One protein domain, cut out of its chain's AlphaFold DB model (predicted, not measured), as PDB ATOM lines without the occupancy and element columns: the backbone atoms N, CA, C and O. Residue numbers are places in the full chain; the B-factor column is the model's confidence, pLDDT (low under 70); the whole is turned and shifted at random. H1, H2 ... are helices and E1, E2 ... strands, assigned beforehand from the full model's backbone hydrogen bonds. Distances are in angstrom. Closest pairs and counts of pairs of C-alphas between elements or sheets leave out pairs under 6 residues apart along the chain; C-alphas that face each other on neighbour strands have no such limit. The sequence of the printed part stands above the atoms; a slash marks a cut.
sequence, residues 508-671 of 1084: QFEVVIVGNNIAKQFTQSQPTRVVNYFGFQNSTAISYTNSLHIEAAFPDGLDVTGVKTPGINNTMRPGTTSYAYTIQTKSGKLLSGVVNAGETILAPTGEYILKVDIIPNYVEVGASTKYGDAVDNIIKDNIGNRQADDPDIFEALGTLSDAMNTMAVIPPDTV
ATOM      1  N   GLN A 508     -18.210  15.782 -54.088       79.06
ATOM      2  CA  GLN A 508     -18.316  16.256 -52.712       79.06
ATOM      3  C   GLN A 508     -17.375  17.447 -52.505       79.06
ATOM      4  O   GLN A 508     -16.229  17.418 -52.949       79.06
ATOM      5  N   PHE A 509     -17.831  18.475 -51.787       81.75
ATOM      6  CA  PHE A 509     -16.900  19.353 -51.083       81.75
ATOM      7  C   PHE A 509     -16.557  18.711 -49.749       81.75
ATOM      8  O   PHE A 509     -17.425  18.522 -48.895       81.75
ATOM      9  N   GLU A 510     -15.291  18.354 -49.576       85.06
ATOM     10  CA  GLU A 510     -14.777  18.046 -48.249       85.06
ATOM     11  C   GLU A 510     -14.382  19.366 -47.585       85.06
ATOM     12  O   GLU A 510     -13.842  20.270 -48.224       85.06
ATOM     13  N   VAL A 511     -14.719  19.510 -46.309       89.75
ATOM     14  CA  VAL A 511     -14.518  20.727 -45.520       89.75
ATOM     15  C   VAL A 511     -13.860  20.352 -44.206       89.75
ATOM     16  O   VAL A 511     -14.147  19.296 -43.644       89.75
ATOM     17  N   VAL A 512     -12.974  21.210 -43.710       92.62
ATOM     18  CA  VAL A 512     -12.266  21.000 -42.445       92.62
ATOM     19  C   VAL A 512     -12.368  22.250 -41.584       92.62
ATOM     20  O   VAL A 512     -12.177  23.366 -42.061       92.62
ATOM     21  N   ILE A 513     -12.661  22.059 -40.301       93.69
ATOM     22  CA  ILE A 513     -12.542  23.088 -39.272       93.69
ATOM     23  C   ILE A 513     -12.023  22.443 -37.987       93.69
ATOM     24  O   ILE A 513     -12.544  21.424 -37.533       93.69
ATOM     25  N   VAL A 514     -10.993  23.045 -37.400       93.88
ATOM     26  CA  VAL A 514     -10.394  22.615 -36.133       93.88
ATOM     27  C   VAL A 514     -10.272  23.783 -35.157       93.88
ATOM     28  O   VAL A 514     -10.474  24.951 -35.506       93.88
ATOM     29  N   GLY A 515      -9.977  23.455 -33.900       92.81
ATOM     30  CA  GLY A 515      -9.754  24.439 -32.850       92.81
ATOM     31  C   GLY A 515      -8.379  25.108 -32.910       92.81
ATOM     32  O   GLY A 515      -7.600  24.910 -33.840       92.81
ATOM     33  N   ASN A 516      -8.072  25.875 -31.872       91.19
ATOM     34  CA  ASN A 516      -6.761  26.477 -31.636       91.19
ATOM     35  C   ASN A 516      -5.649  25.433 -31.381       91.19
ATOM     36  O   ASN A 516      -4.489  25.690 -31.714       91.19
ATOM     37  N   ASN A 517      -5.997  24.283 -30.790       90.62
ATOM     38  CA  ASN A 517      -5.120  23.171 -30.410       90.62
ATOM     39  C   ASN A 517      -5.869  21.819 -30.420       90.62
ATOM     40  O   ASN A 517      -7.102  21.777 -30.441       90.62
ATOM     41  N   ILE A 518      -5.128  20.705 -30.346       89.88
ATOM     42  CA  ILE A 518      -5.690  19.334 -30.308       89.88
ATOM     43  C   ILE A 518      -6.621  19.049 -29.118       89.88
ATOM     44  O   ILE A 518      -7.512  18.209 -29.227       89.88
ATOM     45  N   ALA A 519      -6.462  19.756 -27.996       88.94
ATOM     46  CA  ALA A 519      -7.331  19.611 -26.828       88.94
ATOM     47  C   ALA A 519      -8.681  20.339 -26.993       88.94
ATOM     48  O   ALA A 519      -9.579  20.139 -26.171       88.94
ATOM     49  N   LYS A 520      -8.841  21.155 -28.050       92.00
ATOM     50  CA  LYS A 520     -10.036  21.964 -28.355       92.00
ATOM     51  C   LYS A 520     -10.409  22.874 -27.181       92.00
ATOM     52  O   LYS A 520     -11.562  22.922 -26.752       92.00
ATOM     53  N   GLN A 521      -9.403  23.536 -26.606       90.38
ATOM     54  CA  GLN A 521      -9.522  24.259 -25.339       90.38
ATOM     55  C   GLN A 521      -8.899  25.657 -25.388       90.38
ATOM     56  O   GLN A 521      -7.734  25.829 -25.758       90.38
ATOM     57  N   PHE A 522      -9.664  26.647 -24.930       91.12
ATOM     58  CA  PHE A 522      -9.166  27.966 -24.552       91.12
ATOM     59  C   PHE A 522      -8.963  28.017 -23.040       91.12
ATOM     60  O   PHE A 522      -9.869  27.676 -22.279       91.12
ATOM     61  N   THR A 523      -7.811  28.512 -22.602       87.38
ATOM     62  CA  THR A 523      -7.558  28.813 -21.190       87.38
ATOM     63  C   THR A 523      -7.702  30.312 -20.972       87.38
ATOM     64  O   THR A 523      -7.108  31.107 -21.702       87.38
ATOM     65  N   GLN A 524      -8.465  30.710 -19.959       87.62
ATOM     66  CA  GLN A 524      -8.613  32.109 -19.576       87.62
ATOM     67  C   GLN A 524      -7.246  32.759 -19.291       87.62
ATOM     68  O   GLN A 524      -6.382  32.162 -18.650       87.62
ATOM     69  N   SER A 525      -7.049  33.981 -19.792       79.12
ATOM     70  CA  SER A 525      -5.807  34.762 -19.676       79.12
ATOM     71  C   SER A 525      -4.551  34.137 -20.314       79.12
ATOM     72  O   SER A 525      -3.477  34.735 -20.229       79.12
ATOM     73  N   GLN A 526      -4.650  32.991 -20.997       81.06
ATOM     74  CA  GLN A 526      -3.563  32.462 -21.822       81.06
ATOM     75  C   GLN A 526      -3.599  33.148 -23.202       81.06
ATOM     76  O   GLN A 526      -4.610  33.042 -23.903       81.06
ATOM     77  N   PRO A 527      -2.522  33.836 -23.635       79.00
ATOM     78  CA  PRO A 527      -2.482  34.470 -24.952       79.00
ATOM     79  C   PRO A 527      -2.777  33.455 -26.056       79.00
ATOM     80  O   PRO A 527      -2.248  32.352 -26.013       79.00
ATOM     81  N   THR A 528      -3.590  33.821 -27.043       86.81
ATOM     82  CA  THR A 528      -3.890  33.012 -28.239       86.81
ATOM     83  C   THR A 528      -3.723  33.914 -29.464       86.81
ATOM     84  O   THR A 528      -4.003  35.108 -29.372       86.81
ATOM     85  N   ARG A 529      -3.219  33.378 -30.581       90.69
ATOM     86  CA  ARG A 529      -3.067  34.089 -31.867       90.69
ATOM     87  C   ARG A 529      -4.107  33.642 -32.891       90.69
ATOM     88  O   ARG A 529      -4.619  34.473 -33.635       90.69
ATOM     89  N   VAL A 530      -4.389  32.341 -32.937       94.19
ATOM     90  CA  VAL A 530      -5.309  31.695 -33.879       94.19
ATOM     91  C   VAL A 530      -6.383  30.953 -33.089       94.19
ATOM     92  O   VAL A 530      -6.068  30.055 -32.305       94.19
ATOM     93  N   VAL A 531      -7.652  31.312 -33.283       94.75
ATOM     94  CA  VAL A 531      -8.782  30.690 -32.568       94.75
ATOM     95  C   VAL A 531      -9.342  29.464 -33.288       94.75
ATOM     96  O   VAL A 531      -9.903  28.580 -32.643       94.75
ATOM     97  N   ASN A 532      -9.175  29.399 -34.612       94.81
ATOM     98  CA  ASN A 532      -9.594  28.299 -35.476       94.81
ATOM     99  C   ASN A 532      -8.727  28.238 -36.735       94.81
ATOM    100  O   ASN A 532      -8.346  29.279 -37.271       94.81
ATOM    101  N   TYR A 533      -8.523  27.030 -37.254       95.25
ATOM    102  CA  TYR A 533      -8.036  26.805 -38.616       95.25
ATOM    103  C   TYR A 533      -9.150  26.135 -39.426       95.25
ATOM    104  O   TYR A 533      -9.869  25.284 -38.891       95.25
ATOM    105  N   PHE A 534      -9.322  26.510 -40.693       95.06
ATOM    106  CA  PHE A 534     -10.357  25.929 -41.557       95.06
ATOM    107  C   PHE A 534      -9.968  25.892 -43.038       95.06
ATOM    108  O   PHE A 534      -9.029  26.560 -43.470       95.06
ATOM    109  N   GLY A 535     -10.675  25.079 -43.820       93.00
ATOM    110  CA  GLY A 535     -10.285  24.761 -45.189       93.00
ATOM    111  C   GLY A 535     -11.271  23.866 -45.942       93.00
ATOM    112  O   GLY A 535     -12.344  23.532 -45.436       93.00
ATOM    113  N   PHE A 536     -10.897  23.486 -47.165       91.44
ATOM    114  CA  PHE A 536     -11.728  22.717 -48.092       91.44
ATOM    115  C   PHE A 536     -10.896  21.851 -49.054       91.44
ATOM    116  O   PHE A 536      -9.711  22.105 -49.274       91.44
ATOM    117  N   GLN A 537     -11.555  20.896 -49.708       90.75
ATOM    118  CA  GLN A 537     -11.097  20.211 -50.916       90.75
ATOM    119  C   GLN A 537     -12.254  20.086 -51.922       90.75
ATOM    120  O   GLN A 537     -13.339  19.602 -51.593       90.75
ATOM    121  N   ASN A 538     -12.003  20.503 -53.165       89.88
ATOM    122  CA  ASN A 538     -12.933  20.386 -54.284       89.88
ATOM    123  C   ASN A 538     -12.868  18.985 -54.919       89.88
ATOM    124  O   ASN A 538     -12.220  18.790 -55.949       89.88
ATOM    125  N   SER A 539     -13.564  18.009 -54.339       86.31
ATOM    126  CA  SER A 539     -13.765  16.683 -54.947       86.31
ATOM    127  C   SER A 539     -15.038  16.649 -55.811       86.31
ATOM    128  O   SER A 539     -15.827  15.709 -55.722       86.31
ATOM    129  N   THR A 540     -15.266  17.677 -56.642       86.56
ATOM    130  CA  THR A 540     -16.398  17.763 -57.589       86.56
ATOM    131  C   THR A 540     -15.934  17.761 -59.051       86.56
ATOM    132  O   THR A 540     -14.750  17.903 -59.342       86.56
ATOM    133  N   ALA A 541     -16.869  17.592 -59.992       82.19
ATOM    134  CA  ALA A 541     -16.586  17.555 -61.431       82.19
ATOM    135  C   ALA A 541     -16.370  18.938 -62.091       82.19
ATOM    136  O   ALA A 541     -16.338  19.017 -63.322       82.19
ATOM    137  N   ILE A 542     -16.309  20.034 -61.321       84.88
ATOM    138  CA  ILE A 542     -16.239  21.404 -61.856       84.88
ATOM    139  C   ILE A 542     -15.245  22.301 -61.109       84.88
ATOM    140  O   ILE A 542     -15.050  22.189 -59.899       84.88
ATOM    141  N   SER A 543     -14.638  23.224 -61.856       88.62
ATOM    142  CA  SER A 543     -13.915  24.365 -61.292       88.62
ATOM    143  C   SER A 543     -14.879  25.522 -61.020       88.62
ATOM    144  O   SER A 543     -15.773  25.787 -61.827       88.62
ATOM    145  N   TYR A 544     -14.659  26.257 -59.933       89.75
ATOM    146  CA  TYR A 544     -15.466  27.414 -59.524       89.75
ATOM    147  C   TYR A 544     -14.755  28.715 -59.882       89.75
ATOM    148  O   TYR A 544     -13.528  28.777 -59.850       89.75
ATOM    149  N   THR A 545     -15.506  29.760 -60.238       93.50
ATOM    150  CA  THR A 545     -14.943  31.039 -60.712       93.50
ATOM    151  C   THR A 545     -15.722  32.202 -60.108       93.50
ATOM    152  O   THR A 545     -16.767  32.590 -60.622       93.50
ATOM    153  N   ASN A 546     -15.210  32.764 -59.008       95.12
ATOM    154  CA  ASN A 546     -15.896  33.754 -58.163       95.12
ATOM    155  C   ASN A 546     -17.267  33.278 -57.627       95.12
ATOM    156  O   ASN A 546     -18.159  34.094 -57.408       95.12
ATOM    157  N   SER A 547     -17.447  31.963 -57.457       93.00
ATOM    158  CA  SER A 547     -18.744  31.341 -57.146       93.00
ATOM    159  C   SER A 547     -18.722  30.303 -56.018       93.00
ATOM    160  O   SER A 547     -19.772  29.763 -55.683       93.00
ATOM    161  N   LEU A 548     -17.565  30.007 -55.413       94.25
ATOM    162  CA  LEU A 548     -17.498  29.199 -54.190       94.25
ATOM    163  C   LEU A 548     -17.540  30.132 -52.979       94.25
ATOM    164  O   LEU A 548     -16.625  30.931 -52.818       94.25
ATOM    165  N   HIS A 549     -18.563  30.010 -52.140       95.50
ATOM    166  CA  HIS A 549     -18.674  30.732 -50.875       95.50
ATOM    167  C   HIS A 549     -18.107  29.886 -49.736       95.50
ATOM    168  O   HIS A 549     -18.402  28.691 -49.634       95.50
ATOM    169  N   ILE A 550     -17.304  30.512 -48.879       96.38
ATOM    170  CA  ILE A 550     -16.719  29.919 -47.674       96.38
ATOM    171  C   ILE A 550     -17.087  30.832 -46.504       96.38
ATOM    172  O   ILE A 550     -16.382  31.797 -46.196       96.38
ATOM    173  N   GLU A 551     -18.217  30.538 -45.865       96.69
ATOM    174  CA  GLU A 551     -18.717  31.283 -44.715       96.69
ATOM    175  C   GLU A 551     -18.159  30.715 -43.404       96.69
ATOM    176  O   GLU A 551     -18.324  29.531 -43.108       96.69
ATOM    177  N   ALA A 552     -17.570  31.567 -42.563       97.62
ATOM    178  CA  ALA A 552     -17.228  31.233 -41.183       97.62
ATOM    179  C   ALA A 552     -17.923  32.194 -40.208       97.62
ATOM    180  O   ALA A 552     -17.886  33.414 -40.381       97.62
ATOM    181  N   ALA A 553     -18.554  31.639 -39.172       97.69
ATOM    182  CA  ALA A 553     -19.267  32.381 -38.137       97.69
ATOM    183  C   ALA A 553     -18.694  32.061 -36.751       97.69
ATOM    184  O   ALA A 553     -18.629  30.895 -36.345       97.69
ATOM    185  N   PHE A 554     -18.305  33.110 -36.029       97.56
ATOM    186  CA  PHE A 554     -17.626  33.037 -34.739       97.56
ATOM    187  C   PHE A 554     -18.588  33.420 -33.599       97.56
ATOM    188  O   PHE A 554     -19.416  34.314 -33.777       97.56
ATOM    189  N   PRO A 555     -18.517  32.765 -32.428       96.25
ATOM    190  CA  PRO A 555     -19.344  33.106 -31.273       96.25
ATOM    191  C   PRO A 555     -18.821  34.361 -30.555       96.25
ATOM    192  O   PRO A 555     -17.617  34.612 -30.528       96.25
ATOM    193  N   ASP A 556     -19.709  35.094 -29.872       92.31
ATOM    194  CA  ASP A 556     -19.379  36.353 -29.175       92.31
ATOM    195  C   ASP A 556     -18.241  36.237 -28.148       92.31
ATOM    196  O   ASP A 556     -17.569  37.226 -27.857       92.31
ATOM    197  N   GLY A 557     -17.986  35.031 -27.632       93.81
ATOM    198  CA  GLY A 557     -16.874  34.748 -26.729       93.81
ATOM    199  C   GLY A 557     -15.477  34.821 -27.362       93.81
ATOM    200  O   GLY A 557     -14.508  34.802 -26.603       93.81
ATOM    201  N   LEU A 558     -15.348  34.927 -28.692       95.56
ATOM    202  CA  LEU A 558     -14.077  35.098 -29.414       95.56
ATOM    203  C   LEU A 558     -13.965  36.497 -30.028       95.56
ATOM    204  O   LEU A 558     -14.902  36.979 -30.658       95.56
ATOM    205  N   ASP A 559     -12.803  37.126 -29.887       95.38
ATOM    206  CA  ASP A 559     -12.481  38.436 -30.458       95.38
ATOM    207  C   ASP A 559     -11.565  38.242 -31.679       95.38
ATOM    208  O   ASP A 559     -10.337  38.306 -31.603       95.38
ATOM    209  N   VAL A 560     -12.193  37.933 -32.820       97.25
ATOM    210  CA  VAL A 560     -11.523  37.669 -34.105       97.25
ATOM    211  C   VAL A 560     -11.160  38.986 -34.784       97.25
ATOM    212  O   VAL A 560     -12.031  39.734 -35.221       97.25
ATOM    213  N   THR A 561      -9.869  39.282 -34.882       96.62
ATOM    214  CA  THR A 561      -9.333  40.519 -35.474       96.62
ATOM    215  C   THR A 561      -9.049  40.390 -36.971       96.62
ATOM    216  O   THR A 561      -8.950  41.402 -37.665       96.62
ATOM    217  N   GLY A 562      -8.966  39.167 -37.500       97.38
ATOM    218  CA  GLY A 562      -8.833  38.937 -38.934       97.38
ATOM    219  C   GLY A 562      -8.948  37.474 -39.352       97.38
ATOM    220  O   GLY A 562      -8.979  36.572 -38.520       97.38
ATOM    221  N   VAL A 563      -8.977  37.235 -40.660       98.31
ATOM    222  CA  VAL A 563      -8.834  35.904 -41.262       98.31
ATOM    223  C   VAL A 563      -7.722  35.947 -42.300       98.31
ATOM    224  O   VAL A 563      -7.813  36.652 -43.306       98.31
ATOM    225  N   LYS A 564      -6.651  35.197 -42.048       97.88
ATOM    226  CA  LYS A 564      -5.527  35.017 -42.970       97.88
ATOM    227  C   LYS A 564      -5.927  34.015 -44.048       97.88
ATOM    228  O   LYS A 564      -6.475  32.959 -43.734       97.88
ATOM    229  N   THR A 565      -5.678  34.357 -45.308       98.00
ATOM    230  CA  THR A 565      -6.011  33.504 -46.457       98.00
ATOM    231  C   THR A 565      -4.817  32.637 -46.882       98.00
ATOM    232  O   THR A 565      -3.674  33.060 -46.698       98.00
ATOM    233  N   PRO A 566      -5.038  31.452 -47.482       97.25
ATOM    234  CA  PRO A 566      -3.960  30.634 -48.032       97.25
ATOM    235  C   PRO A 566      -3.147  31.359 -49.130       97.25
ATOM    236  O   PRO A 566      -3.714  31.928 -50.063       97.25
ATOM    237  N   GLY A 567      -1.814  31.291 -49.073       96.44
ATOM    238  CA  GLY A 567      -0.859  31.854 -50.047       96.44
ATOM    239  C   GLY A 567      -0.721  31.021 -51.323       96.44
ATOM    240  O   GLY A 567      -1.031  29.836 -51.303       96.44
ATOM    241  N   ILE A 568      -0.328  31.615 -52.457       95.44
ATOM    242  CA  ILE A 568      -0.330  30.949 -53.784       95.44
ATOM    243  C   ILE A 568       0.409  29.593 -53.759       95.44
ATOM    244  O   ILE A 568       1.594  29.536 -53.440       95.44
ATOM    245  N   ASN A 569      -0.280  28.515 -54.156       91.81
ATOM    246  CA  ASN A 569       0.272  27.158 -54.240       91.81
ATOM    247  C   ASN A 569      -0.254  26.445 -55.500       91.81
ATOM    248  O   ASN A 569      -1.391  25.973 -55.531       91.81
ATOM    249  N   ASN A 570       0.586  26.349 -56.535       84.69
ATOM    250  CA  ASN A 570       0.197  25.813 -57.846       84.69
ATOM    251  C   ASN A 570      -0.089  24.298 -57.856       84.69
ATOM    252  O   ASN A 570      -0.738  23.823 -58.781       84.69
ATOM    253  N   THR A 571       0.371  23.540 -56.857       81.81
ATOM    254  CA  THR A 571       0.193  22.077 -56.796       81.81
ATOM    255  C   THR A 571      -1.061  21.683 -56.016       81.81
ATOM    256  O   THR A 571      -1.731  20.710 -56.367       81.81
ATOM    257  N   MET A 572      -1.388  22.434 -54.959       86.69
ATOM    258  CA  MET A 572      -2.589  22.199 -54.152       86.69
ATOM    259  C   MET A 572      -3.812  22.958 -54.669       86.69
ATOM    260  O   MET A 572      -4.919  22.451 -54.560       86.69
ATOM    261  N   ARG A 573      -3.648  24.177 -55.197       90.75
ATOM    262  CA  ARG A 573      -4.761  25.068 -55.580       90.75
ATOM    263  C   ARG A 573      -4.341  26.015 -56.721       90.75
ATOM    264  O   ARG A 573      -4.213  27.226 -56.521       90.75
ATOM    265  N   PRO A 574      -4.083  25.460 -57.924       87.56
ATOM    266  CA  PRO A 574      -3.715  26.236 -59.107       87.56
ATOM    267  C   PRO A 574      -4.764  27.297 -59.465       87.56
ATOM    268  O   PRO A 574      -5.970  27.083 -59.351       87.56
ATOM    269  N   GLY A 575      -4.290  28.459 -59.919       90.81
ATOM    270  CA  GLY A 575      -5.121  29.580 -60.381       90.81
ATOM    271  C   GLY A 575      -5.778  30.431 -59.282       90.81
ATOM    272  O   GLY A 575      -6.230  31.539 -59.581       90.81
ATOM    273  N   THR A 576      -5.788  29.984 -58.021       96.31
ATOM    274  CA  THR A 576      -6.240  30.806 -56.887       96.31
ATOM    275  C   THR A 576      -5.190  31.874 -56.555       96.31
ATOM    276  O   THR A 576      -4.132  31.575 -56.001       96.31
ATOM    277  N   THR A 577      -5.475  33.132 -56.892       97.56
ATOM    278  CA  THR A 577      -4.566  34.284 -56.735       97.56
ATOM    279  C   THR A 577      -5.132  35.396 -55.857       97.56
ATOM    280  O   THR A 577      -4.360  36.213 -55.351       97.56
ATOM    281  N   SER A 578      -6.445  35.426 -55.623       98.19
ATOM    282  CA  SER A 578      -7.096  36.391 -54.736       98.19
ATOM    283  C   SER A 578      -8.395  35.851 -54.138       98.19
ATOM    284  O   SER A 578      -8.992  34.889 -54.630       98.19
ATOM    285  N   TYR A 579      -8.834  36.491 -53.060       98.56
ATOM    286  CA  TYR A 579     -10.077  36.186 -52.364       98.56
ATOM    287  C   TYR A 579     -10.892  37.470 -52.218       98.56
ATOM    288  O   TYR A 579     -10.450  38.422 -51.569       98.56
ATOM    289  N   ALA A 580     -12.078  37.508 -52.821       98.56
ATOM    290  CA  ALA A 580     -13.095  38.485 -52.464       98.56
ATOM    291  C   ALA A 580     -13.704  38.101 -51.108       98.56
ATOM    292  O   ALA A 580     -13.702  36.928 -50.732       98.56
ATOM    293  N   TYR A 581     -14.207  39.075 -50.354       98.50
ATOM    294  CA  TYR A 581     -14.809  38.811 -49.049       98.50
ATOM    295  C   TYR A 581     -15.920  39.794 -48.695       98.50
ATOM    296  O   TYR A 581     -15.934  40.937 -49.162       98.50
ATOM    297  N   THR A 582     -16.792  39.366 -47.785       98.25
ATOM    298  CA  THR A 582     -17.664  40.234 -46.983       98.25
ATOM    299  C   THR A 582     -17.554  39.834 -45.514       98.25
ATOM    300  O   THR A 582     -17.715  38.666 -45.184       98.25
ATOM    301  N   ILE A 583     -17.294  40.786 -44.615       98.12
ATOM    302  CA  ILE A 583     -17.331  40.582 -43.160       98.12
ATOM    303  C   ILE A 583     -18.511  41.319 -42.528       98.12
ATOM    304  O   ILE A 583     -18.838  42.444 -42.909       98.12
ATOM    305  N   GLN A 584     -19.103  40.689 -41.516       97.94
ATOM    306  CA  GLN A 584     -19.985  41.315 -40.536       97.94
ATOM    307  C   GLN A 584     -19.212  41.443 -39.221       97.94
ATOM    308  O   GLN A 584     -18.740  40.434 -38.692       97.94
ATOM    309  N   THR A 585     -19.074  42.653 -38.682       96.19
ATOM    310  CA  THR A 585     -18.436  42.863 -37.372       96.19
ATOM    311  C   THR A 585     -19.436  42.735 -36.216       96.19
ATOM    312  O   THR A 585     -20.652  42.740 -36.435       96.19
ATOM    313  N   LYS A 586     -18.947  42.652 -34.972       92.25
ATOM    314  CA  LYS A 586     -19.790  42.603 -33.760       92.25
ATOM    315  C   LYS A 586     -20.706  43.823 -33.582       92.25
ATOM    316  O   LYS A 586     -21.792  43.667 -33.036       92.25
ATOM    317  N   SER A 587     -20.344  45.008 -34.088       92.06
ATOM    318  CA  SER A 587     -21.256  46.170 -34.117       92.06
ATOM    319  C   SER A 587     -22.363  46.073 -35.183       92.06
ATOM    320  O   SER A 587     -23.197  46.971 -35.301       92.06
ATOM    321  N   GLY A 588     -22.380  44.998 -35.977       93.25
ATOM    322  CA  GLY A 588     -23.299  44.787 -37.096       93.25
ATOM    323  C   GLY A 588     -22.843  45.430 -38.409       93.25
ATOM    324  O   GLY A 588     -23.558  45.333 -39.407       93.25
ATOM    325  N   LYS A 589     -21.667  46.068 -38.445       94.00
ATOM    326  CA  LYS A 589     -21.133  46.718 -39.646       94.00
ATOM    327  C   LYS A 589     -20.782  45.685 -40.720       94.00
ATOM    328  O   LYS A 589     -20.041  44.741 -40.455       94.00
ATOM    329  N   LEU A 590     -21.261  45.912 -41.942       96.62
ATOM    330  CA  LEU A 590     -20.855  45.157 -43.129       96.62
ATOM    331  C   LEU A 590     -19.710  45.872 -43.859       96.62
ATOM    332  O   LEU A 590     -19.725  47.096 -44.013       96.62
ATOM    333  N   LEU A 591     -18.721  45.102 -44.304       95.31
ATOM    334  CA  LEU A 591     -17.576  45.548 -45.103       95.31
ATOM    335  C   LEU A 591     -17.249  44.482 -46.147       95.31
ATOM    336  O   LEU A 591     -17.284  43.299 -45.828       95.31
ATOM    337  N   SER A 592     -16.864  44.892 -47.353       97.25
ATOM    338  CA  SER A 592     -16.478  43.974 -48.431       97.25
ATOM    339  C   SER A 592     -15.231  44.473 -49.153       97.25
ATOM    340  O   SER A 592     -14.971  45.678 -49.194       97.25
ATOM    341  N   GLY A 593     -14.469  43.556 -49.742       97.69
ATOM    342  CA  GLY A 593     -13.244  43.879 -50.469       97.69
ATOM    343  C   GLY A 593     -12.635  42.669 -51.170       97.69
ATOM    344  O   GLY A 593     -13.287  41.643 -51.345       97.69
ATOM    345  N   VAL A 594     -11.370  42.803 -51.568       98.12
ATOM    346  CA  VAL A 594     -10.546  41.728 -52.138       98.12
ATOM    347  C   VAL A 594      -9.164  41.788 -51.491       98.12
ATOM    348  O   VAL A 594      -8.648  42.883 -51.271       98.12
ATOM    349  N   VAL A 595      -8.578  40.628 -51.199       98.38
ATOM    350  CA  VAL A 595      -7.175  40.469 -50.778       98.38
ATOM    351  C   VAL A 595      -6.435  39.540 -51.744       98.38
ATOM    352  O   VAL A 595      -7.054  38.673 -52.370       98.38
ATOM    353  N   ASN A 596      -5.119  39.696 -51.879       98.50
ATOM    354  CA  ASN A 596      -4.291  38.740 -52.621       98.50
ATOM    355  C   ASN A 596      -4.150  37.431 -51.826       98.50
ATOM    356  O   ASN A 596      -4.245  37.417 -50.599       98.50
ATOM    357  N   ALA A 597      -3.904  36.314 -52.509       97.75
ATOM    358  CA  ALA A 597      -3.749  35.024 -51.843       97.75
ATOM    359  C   ALA A 597      -2.518  35.008 -50.916       97.75
ATOM    360  O   ALA A 597      -1.381  35.124 -51.381       97.75
ATOM    361  N   GLY A 598      -2.750  34.841 -49.609       97.00
ATOM    362  CA  GLY A 598      -1.734  34.908 -48.549       97.00
ATOM    363  C   GLY A 598      -1.867  36.133 -47.640       97.00
ATOM    364  O   GLY A 598      -1.251  36.186 -46.576       97.00
ATOM    365  N   GLU A 599      -2.673  37.122 -48.031       98.06
ATOM    366  CA  GLU A 599      -2.969  38.301 -47.215       98.06
ATOM    367  C   GLU A 599      -4.085  38.023 -46.190       98.06
ATOM    368  O   GLU A 599      -4.758  36.988 -46.210       98.06
ATOM    369  N   THR A 600      -4.267  38.962 -45.259       97.94
ATOM    370  CA  THR A 600      -5.237  38.867 -44.158       97.94
ATOM    371  C   THR A 600      -6.404  39.825 -44.365       97.94
ATOM    372  O   THR A 600      -6.213  41.031 -44.520       97.94
ATOM    373  N   ILE A 601      -7.621  39.290 -44.299       98.12
ATOM    374  CA  ILE A 601      -8.868  40.046 -44.171       98.12
ATOM    375  C   ILE A 601      -8.915  40.588 -42.739       98.12
ATOM    376  O   ILE A 601      -9.001  39.802 -41.801       98.12
ATOM    377  N   LEU A 602      -8.826  41.904 -42.547       96.69
ATOM    378  CA  LEU A 602      -8.761  42.525 -41.216       96.69
ATOM    379  C   LEU A 602     -10.089  43.174 -40.811       96.69
ATOM    380  O   LEU A 602     -10.760  43.813 -41.623       96.69
ATOM    381  N   ALA A 603     -10.424  43.077 -39.524       95.00
ATOM    382  CA  ALA A 603     -11.416  43.948 -38.912       95.00
ATOM    383  C   ALA A 603     -10.885  45.397 -38.807       95.00
ATOM    384  O   ALA A 603      -9.672  45.613 -38.716       95.00
ATOM    385  N   PRO A 604     -11.766  46.415 -38.781       93.00
ATOM    386  CA  PRO A 604     -11.383  47.764 -38.369       93.00
ATOM    387  C   PRO A 604     -10.787  47.794 -36.953       93.00
ATOM    388  O   PRO A 604     -11.144  46.986 -36.100       93.00
ATOM    389  N   THR A 605      -9.934  48.777 -36.662       90.69
ATOM    390  CA  THR A 605      -9.397  48.988 -35.309       90.69
ATOM    391  C   THR A 605     -10.528  49.177 -34.288       90.69
ATOM    392  O   THR A 605     -11.305  50.122 -34.410       90.69
ATOM    393  N   GLY A 606     -10.598  48.302 -33.279       88.38
ATOM    394  CA  GLY A 606     -11.655  48.306 -32.257       88.38
ATOM    395  C   GLY A 606     -12.932  47.540 -32.636       88.38
ATOM    396  O   GLY A 606     -13.913  47.603 -31.903       88.38
ATOM    397  N   GLU A 607     -12.932  46.824 -33.761       94.00
ATOM    398  CA  GLU A 607     -14.003  45.924 -34.201       94.00
ATOM    399  C   GLU A 607     -13.492  44.479 -34.281       94.00
ATOM    400  O   GLU A 607     -12.294  44.233 -34.418       94.00
ATOM    401  N   TYR A 608     -14.420  43.519 -34.270       96.31
ATOM    402  CA  TYR A 608     -14.121  42.087 -34.388       96.31
ATOM    403  C   TYR A 608     -15.069  41.421 -35.384       96.31
ATOM    404  O   TYR A 608     -16.243  41.788 -35.453       96.31
ATOM    405  N   ILE A 609     -14.578  40.440 -36.139       98.00
ATOM    406  CA  ILE A 609     -15.346  39.663 -37.117       98.00
ATOM    407  C   ILE A 609     -16.308  38.726 -36.375       98.00
ATOM    408  O   ILE A 609     -15.883  37.821 -35.663       98.00
ATOM    409  N   LEU A 610     -17.612  38.926 -36.577       97.25
ATOM    410  CA  LEU A 610     -18.666  37.999 -36.153       97.25
ATOM    411  C   LEU A 610     -18.912  36.938 -37.238       97.25
ATOM    412  O   LEU A 610     -19.088  35.757 -36.939       97.25
ATOM    413  N   LYS A 611     -18.888  37.353 -38.510       97.88
ATOM    414  CA  LYS A 611     -18.952  36.465 -39.678       97.88
ATOM    415  C   LYS A 611     -18.051  36.949 -40.802       97.88
ATOM    416  O   LYS A 611     -17.896  38.157 -40.985       97.88
ATOM    417  N   VAL A 612     -17.555  36.017 -41.602       98.31
ATOM    418  CA  VAL A 612     -16.962  36.268 -42.917       98.31
ATOM    419  C   VAL A 612     -17.609  35.348 -43.950       98.31
ATOM    420  O   VAL A 612     -17.882  34.197 -43.637       98.31
ATOM    421  N   ASP A 613     -17.829  35.852 -45.159       98.06
ATOM    422  CA  ASP A 613     -17.970  35.085 -46.400       98.06
ATOM    423  C   ASP A 613     -16.719  35.350 -47.249       98.06
ATOM    424  O   ASP A 613     -16.327  36.512 -47.418       98.06
ATOM    425  N   ILE A 614     -16.068  34.294 -47.737       98.31
ATOM    426  CA  ILE A 614     -14.859  34.357 -48.565       98.31
ATOM    427  C   ILE A 614     -15.125  33.663 -49.898       98.31
ATOM    428  O   ILE A 614     -15.469  32.484 -49.933       98.31
ATOM    429  N   ILE A 615     -14.875  34.378 -50.992       97.94
ATOM    430  CA  ILE A 615     -15.077  33.912 -52.361       97.94
ATOM    431  C   ILE A 615     -13.722  33.902 -53.090       97.94
ATOM    432  O   ILE A 615     -13.219  34.967 -53.467       97.94
ATOM    433  N   PRO A 616     -13.086  32.732 -53.300       97.81
ATOM    434  CA  PRO A 616     -11.866  32.633 -54.096       97.81
ATOM    435  C   PRO A 616     -12.124  32.994 -55.566       97.81
ATOM    436  O   PRO A 616     -13.154  32.625 -56.136       97.81
ATOM    437  N   ASN A 617     -11.164  33.661 -56.215       97.81
ATOM    438  CA  ASN A 617     -11.293  34.060 -57.623       97.81
ATOM    439  C   ASN A 617     -11.459  32.853 -58.568       97.81
ATOM    440  O   ASN A 617     -12.217  32.912 -59.536       97.81
ATOM    441  N   TYR A 618     -10.756  31.758 -58.272       96.00
ATOM    442  CA  TYR A 618     -10.816  30.486 -58.985       96.00
ATOM    443  C   TYR A 618     -10.492  29.335 -58.029       96.00
ATOM    444  O   TYR A 618      -9.620  29.473 -57.167       96.00
ATOM    445  N   VAL A 619     -11.170  28.199 -58.201       93.56
ATOM    446  CA  VAL A 619     -10.896  26.937 -57.499       93.56
ATOM    447  C   VAL A 619     -10.959  25.809 -58.521       93.56
ATOM    448  O   VAL A 619     -12.039  25.489 -59.010       93.56
ATOM    449  N   GLU A 620      -9.814  25.216 -58.858       90.88
ATOM    450  CA  GLU A 620      -9.750  24.094 -59.802       90.88
ATOM    451  C   GLU A 620     -10.393  22.814 -59.233       90.88
ATOM    452  O   GLU A 620     -10.549  22.655 -58.018       90.88
ATOM    453  N   VAL A 621     -10.752  21.871 -60.102       88.19
ATOM    454  CA  VAL A 621     -11.067  20.495 -59.698       88.19
ATOM    455  C   VAL A 621      -9.878  19.873 -58.962       88.19
ATOM    456  O   VAL A 621      -8.732  19.982 -59.393       88.19
ATOM    457  N   GLY A 622     -10.141  19.236 -57.820       86.75
ATOM    458  CA  GLY A 622      -9.108  18.690 -56.941       86.75
ATOM    459  C   GLY A 622      -8.319  19.729 -56.142       86.75
ATOM    460  O   GLY A 622      -7.403  19.338 -55.420       86.75
ATOM    461  N   ALA A 623      -8.642  21.024 -56.253       90.75
ATOM    462  CA  ALA A 623      -7.977  22.064 -55.476       90.75
ATOM    463  C   ALA A 623      -8.330  21.967 -53.983       90.75
ATOM    464  O   ALA A 623      -9.492  21.749 -53.626       90.75
ATOM    465  N   SER A 624      -7.345  22.164 -53.108       91.81
ATOM    466  CA  SER A 624      -7.494  21.990 -51.664       91.81
ATOM    467  C   SER A 624      -6.620  22.929 -50.830       91.81
ATOM    468  O   SER A 624      -5.570  23.406 -51.258       91.81
ATOM    469  N   THR A 625      -7.051  23.190 -49.600       94.12
ATOM    470  CA  THR A 625      -6.165  23.591 -48.496       94.12
ATOM    471  C   THR A 625      -5.490  22.351 -47.902       94.12
ATOM    472  O   THR A 625      -5.749  21.225 -48.331       94.12
ATOM    473  N   LYS A 626      -4.681  22.500 -46.848       91.69
ATOM    474  CA  LYS A 626      -4.404  21.353 -45.963       91.69
ATOM    475  C   LYS A 626      -5.714  20.835 -45.348       91.69
ATOM    476  O   LYS A 626      -6.617  21.619 -45.048       91.69
ATOM    477  N   TYR A 627      -5.808  19.514 -45.213       85.94
ATOM    478  CA  TYR A 627      -6.946  18.766 -44.668       85.94
ATOM    479  C   TYR A 627      -6.444  17.476 -43.984       85.94
ATOM    480  O   TYR A 627      -5.278  17.109 -44.145       85.94
ATOM    481  N   GLY A 628      -7.302  16.813 -43.199       82.06
ATOM    482  CA  GLY A 628      -6.953  15.582 -42.470       82.06
ATOM    483  C   GLY A 628      -5.737  15.741 -41.548       82.06
ATOM    484  O   GLY A 628      -5.509  16.815 -40.987       82.06
ATOM    485  N   ASP A 629      -4.923  14.690 -41.444       83.69
ATOM    486  CA  ASP A 629      -3.714  14.596 -40.610       83.69
ATOM    487  C   ASP A 629      -2.728  15.765 -40.798       83.69
ATOM    488  O   ASP A 629      -1.977  16.110 -39.880       83.69
ATOM    489  N   ALA A 630      -2.717  16.404 -41.975       85.75
ATOM    490  CA  ALA A 630      -1.881  17.575 -42.235       85.75
ATOM    491  C   ALA A 630      -2.290  18.787 -41.380       85.75
ATOM    492  O   ALA A 630      -1.437  19.608 -41.054       85.75
ATOM    493  N   VAL A 631      -3.566  18.892 -40.993       87.50
ATOM    494  CA  VAL A 631      -4.099  19.959 -40.131       87.50
ATOM    495  C   VAL A 631      -3.852  19.650 -38.659       87.50
ATOM    496  O   VAL A 631      -3.400  20.528 -37.927       87.50
ATOM    497  N   ASP A 632      -4.040  18.400 -38.232       86.00
ATOM    498  CA  ASP A 632      -3.700  17.979 -36.865       86.00
ATOM    499  C   ASP A 632      -2.202  18.178 -36.572       86.00
ATOM    500  O   ASP A 632      -1.820  18.577 -35.470       86.00
ATOM    501  N   ASN A 633      -1.342  18.030 -37.587       87.88
ATOM    502  CA  ASN A 633       0.081  18.361 -37.493       87.88
ATOM    503  C   ASN A 633       0.394  19.861 -37.329       87.88
ATOM    504  O   ASN A 633       1.483  20.169 -36.847       87.88
ATOM    505  N   ILE A 634      -0.524  20.774 -37.669       89.31
ATOM    506  CA  ILE A 634      -0.401  22.213 -37.365       89.31
ATOM    507  C   ILE A 634      -0.757  22.462 -35.892       89.31
ATOM    508  O   ILE A 634      -0.074  23.221 -35.211       89.31
ATOM    509  N   ILE A 635      -1.809  21.809 -35.381       90.06
ATOM    510  CA  ILE A 635      -2.397  22.119 -34.066       90.06
ATOM    511  C   ILE A 635      -1.897  21.260 -32.888       90.06
ATOM    512  O   ILE A 635      -2.265  21.539 -31.744       90.06
ATOM    513  N   LYS A 636      -1.065  20.238 -33.129       86.88
ATOM    514  CA  LYS A 636      -0.523  19.334 -32.089       86.88
ATOM    515  C   LYS A 636       0.338  20.032 -31.027       86.88
ATOM    516  O   LYS A 636       0.181  19.750 -29.845       86.88
ATOM    517  N   ASP A 637       1.191  20.967 -31.446       83.19
ATOM    518  CA  ASP A 637       2.157  21.671 -30.586       83.19
ATOM    519  C   ASP A 637       1.664  23.078 -30.183       83.19
ATOM    520  O   ASP A 637       2.373  23.835 -29.514       83.19
ATOM    521  N   ASN A 638       0.438  23.442 -30.587       86.88
ATOM    522  CA  ASN A 638      -0.135  24.768 -30.383       86.88
ATOM    523  C   ASN A 638      -0.459  25.024 -28.902       86.88
ATOM    524  O   ASN A 638      -1.486  24.576 -28.387       86.88
ATOM    525  N   ILE A 639       0.384  25.803 -28.216       74.56
ATOM    526  CA  ILE A 639       0.202  26.158 -26.800       74.56
ATOM    527  C   ILE A 639       0.362  27.668 -26.605       74.56
ATOM    528  O   ILE A 639       1.458  28.230 -26.673       74.56
ATOM    529  N   GLY A 640      -0.747  28.333 -26.288       72.19
ATOM    530  CA  GLY A 640      -0.786  29.773 -26.050       72.19
ATOM    531  C   GLY A 640      -0.438  30.582 -27.302       72.19
ATOM    532  O   GLY A 640      -1.052  30.401 -28.347       72.19
ATOM    533  N   ASN A 641       0.560  31.468 -27.211       68.81
ATOM    534  CA  ASN A 641       1.060  32.227 -28.363       68.81
ATOM    535  C   ASN A 641       2.007  31.420 -29.270       68.81
ATOM    536  O   ASN A 641       2.345  31.888 -30.358       68.81
ATOM    537  N   ARG A 642       2.435  30.220 -28.854       79.75
ATOM    538  CA  ARG A 642       3.216  29.298 -29.687       79.75
ATOM    539  C   ARG A 642       2.258  28.559 -30.614       79.75
ATOM    540  O   ARG A 642       1.918  27.412 -30.354       79.75
ATOM    541  N   GLN A 643       1.783  29.252 -31.646       85.94
ATOM    542  CA  GLN A 643       0.911  28.684 -32.672       85.94
ATOM    543  C   GLN A 643       1.527  28.849 -34.053       85.94
ATOM    544  O   GLN A 643       1.840  29.975 -34.456       85.94
ATOM    545  N   ALA A 644       1.678  27.738 -34.772       77.00
ATOM    546  CA  ALA A 644       2.290  27.728 -36.094       77.00
ATOM    547  C   ALA A 644       1.488  28.575 -37.098       77.00
ATOM    548  O   ALA A 644       0.255  28.532 -37.128       77.00
ATOM    549  N   ASP A 645       2.211  29.359 -37.898       84.31
ATOM    550  CA  ASP A 645       1.709  29.938 -39.142       84.31
ATOM    551  C   ASP A 645       1.821  28.886 -40.249       84.31
ATOM    552  O   ASP A 645       2.898  28.322 -40.449       84.31
ATOM    553  N   ASP A 646       0.748  28.667 -41.005       91.69
ATOM    554  CA  ASP A 646       0.746  27.783 -42.172       91.69
ATOM    555  C   ASP A 646       0.221  28.532 -43.418       91.69
ATOM    556  O   ASP A 646      -0.768  29.263 -43.326       91.69
ATOM    557  N   PRO A 647       0.888  28.432 -44.586       93.56
ATOM    558  CA  PRO A 647       0.491  29.166 -45.787       93.56
ATOM    559  C   PRO A 647      -0.632  28.496 -46.597       93.56
ATOM    560  O   PRO A 647      -1.121  29.111 -47.540       93.56
ATOM    561  N   ASP A 648      -1.049  27.267 -46.284       95.44
ATOM    562  CA  ASP A 648      -1.957  26.465 -47.120       95.44
ATOM    563  C   ASP A 648      -3.347  26.248 -46.490       95.44
ATOM    564  O   ASP A 648      -4.096  25.376 -46.935       95.44
ATOM    565  N   ILE A 649      -3.713  27.020 -45.464       95.56
ATOM    566  CA  ILE A 649      -4.992  26.928 -44.737       95.56
ATOM    567  C   ILE A 649      -5.495  28.323 -44.325       95.56
ATOM    568  O   ILE A 649      -4.724  29.283 -44.335       95.56
ATOM    569  N   PHE A 650      -6.784  28.468 -44.000       97.12
ATOM    570  CA  PHE A 650      -7.299  29.713 -43.421       97.12
ATOM    571  C   PHE A 650      -7.045  29.730 -41.909       97.12
ATOM    572  O   PHE A 650      -7.358  28.758 -41.218       97.12
ATOM    573  N   GLU A 651      -6.529  30.846 -41.384       97.06
ATOM    574  CA  GLU A 651      -6.345  31.064 -39.939       97.06
ATOM    575  C   GLU A 651      -7.288  32.173 -39.460       97.06
ATOM    576  O   GLU A 651      -7.184  33.317 -39.909       97.06
ATOM    577  N   ALA A 652      -8.185  31.868 -38.520       97.00
ATOM    578  CA  ALA A 652      -8.960  32.881 -37.807       97.00
ATOM    579  C   ALA A 652      -8.082  33.507 -36.715       97.00
ATOM    580  O   ALA A 652      -7.853  32.902 -35.666       97.00
ATOM    581  N   LEU A 653      -7.570  34.708 -36.976       95.69
ATOM    582  CA  LEU A 653      -6.696  35.445 -36.070       95.69
ATOM    583  C   LEU A 653      -7.525  36.144 -34.990       95.69
ATOM    584  O   LEU A 653      -8.475  36.864 -35.301       95.69
ATOM    585  N   GLY A 654      -7.168  35.958 -33.724       93.56
ATOM    586  CA  GLY A 654      -7.906  36.537 -32.604       93.56
ATOM    587  C   GLY A 654      -7.593  35.902 -31.256       93.56
ATOM    588  O   GLY A 654      -6.736  35.024 -31.134       93.56
ATOM    589  N   THR A 655      -8.335  36.340 -30.244       92.50
ATOM    590  CA  THR A 655      -8.222  35.871 -28.857       92.50
ATOM    591  C   THR A 655      -9.549  35.318 -28.338       92.50
ATOM    592  O   THR A 655     -10.615  35.521 -28.924       92.50
ATOM    593  N   LEU A 656      -9.505  34.672 -27.169       92.69
ATOM    594  CA  LEU A 656     -10.662  34.673 -26.273       92.69
ATOM    595  C   LEU A 656     -11.032  36.141 -25.967       92.69
ATOM    596  O   LEU A 656     -10.137  36.978 -25.832       92.69
ATOM    597  N   SER A 657     -12.322  36.464 -25.910       91.94
ATOM    598  CA  SER A 657     -12.778  37.853 -25.760       91.94
ATOM    599  C   SER A 657     -12.445  38.462 -24.400       91.94
ATOM    600  O   SER A 657     -12.350  37.740 -23.405       91.94
ATOM    601  N   ASP A 658     -12.334  39.790 -24.320       88.31
ATOM    602  CA  ASP A 658     -12.045  40.488 -23.054       88.31
ATOM    603  C   ASP A 658     -13.096  40.200 -21.968       88.31
ATOM    604  O   ASP A 658     -12.752  39.999 -20.800       88.31
ATOM    605  N   ALA A 659     -14.371  40.075 -22.348       88.44
ATOM    606  CA  ALA A 659     -15.454  39.707 -21.434       88.44
ATOM    607  C   ALA A 659     -15.265  38.304 -20.823       88.44
ATOM    608  O   ALA A 659     -15.538  38.104 -19.641       88.44
ATOM    609  N   MET A 660     -14.755  37.340 -21.597       89.94
ATOM    610  CA  MET A 660     -14.432  35.992 -21.113       89.94
ATOM    611  C   MET A 660     -13.095  35.963 -20.352       89.94
ATOM    612  O   MET A 660     -12.984  35.308 -19.317       89.94
ATOM    613  N   ASN A 661     -12.087  36.717 -20.802       86.25
ATOM    614  CA  ASN A 661     -10.777  36.825 -20.146       86.25
ATOM    615  C   ASN A 661     -10.829  37.502 -18.769       86.25
ATOM    616  O   ASN A 661      -9.994  37.202 -17.917       86.25
ATOM    617  N   THR A 662     -11.794  38.395 -18.539       81.81
ATOM    618  CA  THR A 662     -11.966  39.115 -17.263       81.81
ATOM    619  C   THR A 662     -13.017  38.496 -16.333       81.81
ATOM    620  O   THR A 662     -13.068  38.862 -15.157       81.81
ATOM    621  N   MET A 663     -13.822  37.542 -16.815       84.81
ATOM    622  CA  MET A 663     -14.898  36.901 -16.050       84.81
ATOM    623  C   MET A 663     -14.383  36.247 -14.756       84.81
ATOM    624  O   MET A 663     -13.463  35.435 -14.784       84.81
ATOM    625  N   ALA A 664     -14.988  36.570 -13.610       79.19
ATOM    626  CA  ALA A 664     -14.495  36.129 -12.298       79.19
ATOM    627  C   ALA A 664     -14.497  34.598 -12.096       79.19
ATOM    628  O   ALA A 664     -13.631  34.080 -11.395       79.19
ATOM    629  N   VAL A 665     -15.468  33.905 -12.696       83.31
ATOM    630  CA  VAL A 665     -15.623  32.442 -12.729       83.31
ATOM    631  C   VAL A 665     -16.232  32.092 -14.083       83.31
ATOM    632  O   VAL A 665     -17.277  32.644 -14.428       83.31
ATOM    633  N   ILE A 666     -15.616  31.181 -14.837       88.94
ATOM    634  CA  ILE A 666     -16.201  30.666 -16.085       88.94
ATOM    635  C   ILE A 666     -16.997  29.394 -15.753       88.94
ATOM    636  O   ILE A 666     -16.435  28.499 -15.115       88.94
ATOM    637  N   PRO A 667     -18.278  29.276 -16.160       88.88
ATOM    638  CA  PRO A 667     -19.062  28.063 -15.947       88.88
ATOM    639  C   PRO A 667     -18.332  26.800 -16.445       88.88
ATOM    640  O   PRO A 667     -17.745  26.829 -17.529       88.88
ATOM    641  N   PRO A 668     -18.377  25.672 -15.706       82.81
ATOM    642  CA  PRO A 668     -17.618  24.473 -16.057       82.81
ATOM    643  C   PRO A 668     -17.865  23.932 -17.464       82.81
ATOM    644  O   PRO A 668     -16.979  23.276 -17.992       82.81
ATOM    645  N   ASP A 669     -19.016  24.214 -18.077       87.75
ATOM    646  CA  ASP A 669     -19.410  23.704 -19.395       87.75
ATOM    647  C   ASP A 669     -19.543  24.808 -20.460       87.75
ATOM    648  O   ASP A 669     -20.244  24.646 -21.456       87.75
ATOM    649  N   THR A 670     -18.850  25.939 -20.281       94.44
ATOM    650  CA  THR A 670     -18.754  26.976 -21.319       94.44
ATOM    651  C   THR A 670     -18.034  26.443 -22.559       94.44
ATOM    652  O   THR A 670     -16.850  26.099 -22.524       94.44
ATOM    653  N   VAL A 671     -18.759  26.427 -23.678       95.56
ATOM    654  CA  VAL A 671     -18.287  26.014 -25.003       95.56
ATOM    655  C   VAL A 671     -18.486  27.158 -25.993       95.56
ATOM    656  O   VAL A 671     -19.509  27.844 -25.974       95.56
TER     657      VAL A 671
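This is residues 508 to 671 of the 1084 residues of the protein "YSIRK_signal domain-containing protein" of Ligilactobacillus salivarius (UniProt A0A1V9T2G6). The model is a sandwich of two twisted antiparallel sheets, only partly face to face, wound as a jelly roll; E1, at one edge of the larger sheet, is apart from the strands of the smaller one. The small helix H1 packs over E1, at one edge of the larger sheet, while H2 follows E10 at one end, before the last residues, 663 to 671. The 164 printed residues hold ten named strands and two named helices, in the order E1 to E9, H1, E10, H2; the larger sheet runs E1, E3, E10, E5, E8 and the smaller E4, E9, E6, E7. The class is mostly strand, though under half of the residues, 78, are in named elements. The whole is compact, with a radius of gyration of the C-alphas of 16.0 A and spans of 52 by 35 by 24 A.

In the larger sheet E1 is residues 508 to 514, 19.4 A, beginning at C-alpha 508 (-18.316, 16.256, -52.712). E3 is residues 530 to 540, 29.7 A; E10 is 650 to 656, 18.2 A; E5 is 558 to 564, 16.0 A; E8 is 600 to 602. In the smaller sheet E4 is 549 to 553, E9 is 609 to 616, 18.7 A, E6 is 578 to 585, 21.7 A, and E7 is 590 to 596, 20.1 A. E2, residues 521 to 523, pairs with no named strand. H1 is 629 to 635, and H2 is 658 to 662, ending at C-alpha 662 (-11.966, 39.115, -17.263).

E3 has N 537 and O 510 of E1 at 2.8 A and N 531 and O 652 of E10 at 2.9 A. E10 and E5 have N 653 and O 562 at 2.8 A; E5 and E8 have N 563 and O 601 at 2.8 A. In the jelly roll, four nested antiparallel pairs, E3 goes with E10, E4 with E9, E5 with E8 and E6 with E7. The facing parts of the sheets are 10.5 A centre to centre, their strands at 28 degrees; the closest C-alphas of E5 and E9, Val 560 and Ile 609, are 5.3 A apart. Within hydrogen-bond range are N 550 and O 614 of the neighbours E4 and E9 at 2.9 A, N 613 and O 582 of the neighbours E9 and E6 at 2.8 A, and N 583 and O 591 of the hairpin E6 and E7 at 2.8 A. H1 is on the larger sheet at a height of 9.9 A, over E1 and only just not over E3, along the strands at 17 degrees to E1 on the local plane. H2 only grazes that sheet with residues 658 to 661. In H2 every O i to N i+4 pair is within hydrogen-bond range, in H1 2 of 3.

The C-alphas farthest apart, of Ala 541 and Ala 664, are 52.6 A apart. The printed part has no cut. The long links are E5 to E6, E9 to H1 and H1 to E10. The mean pLDDT of the printed part is 91.6, with residue 641 under 70.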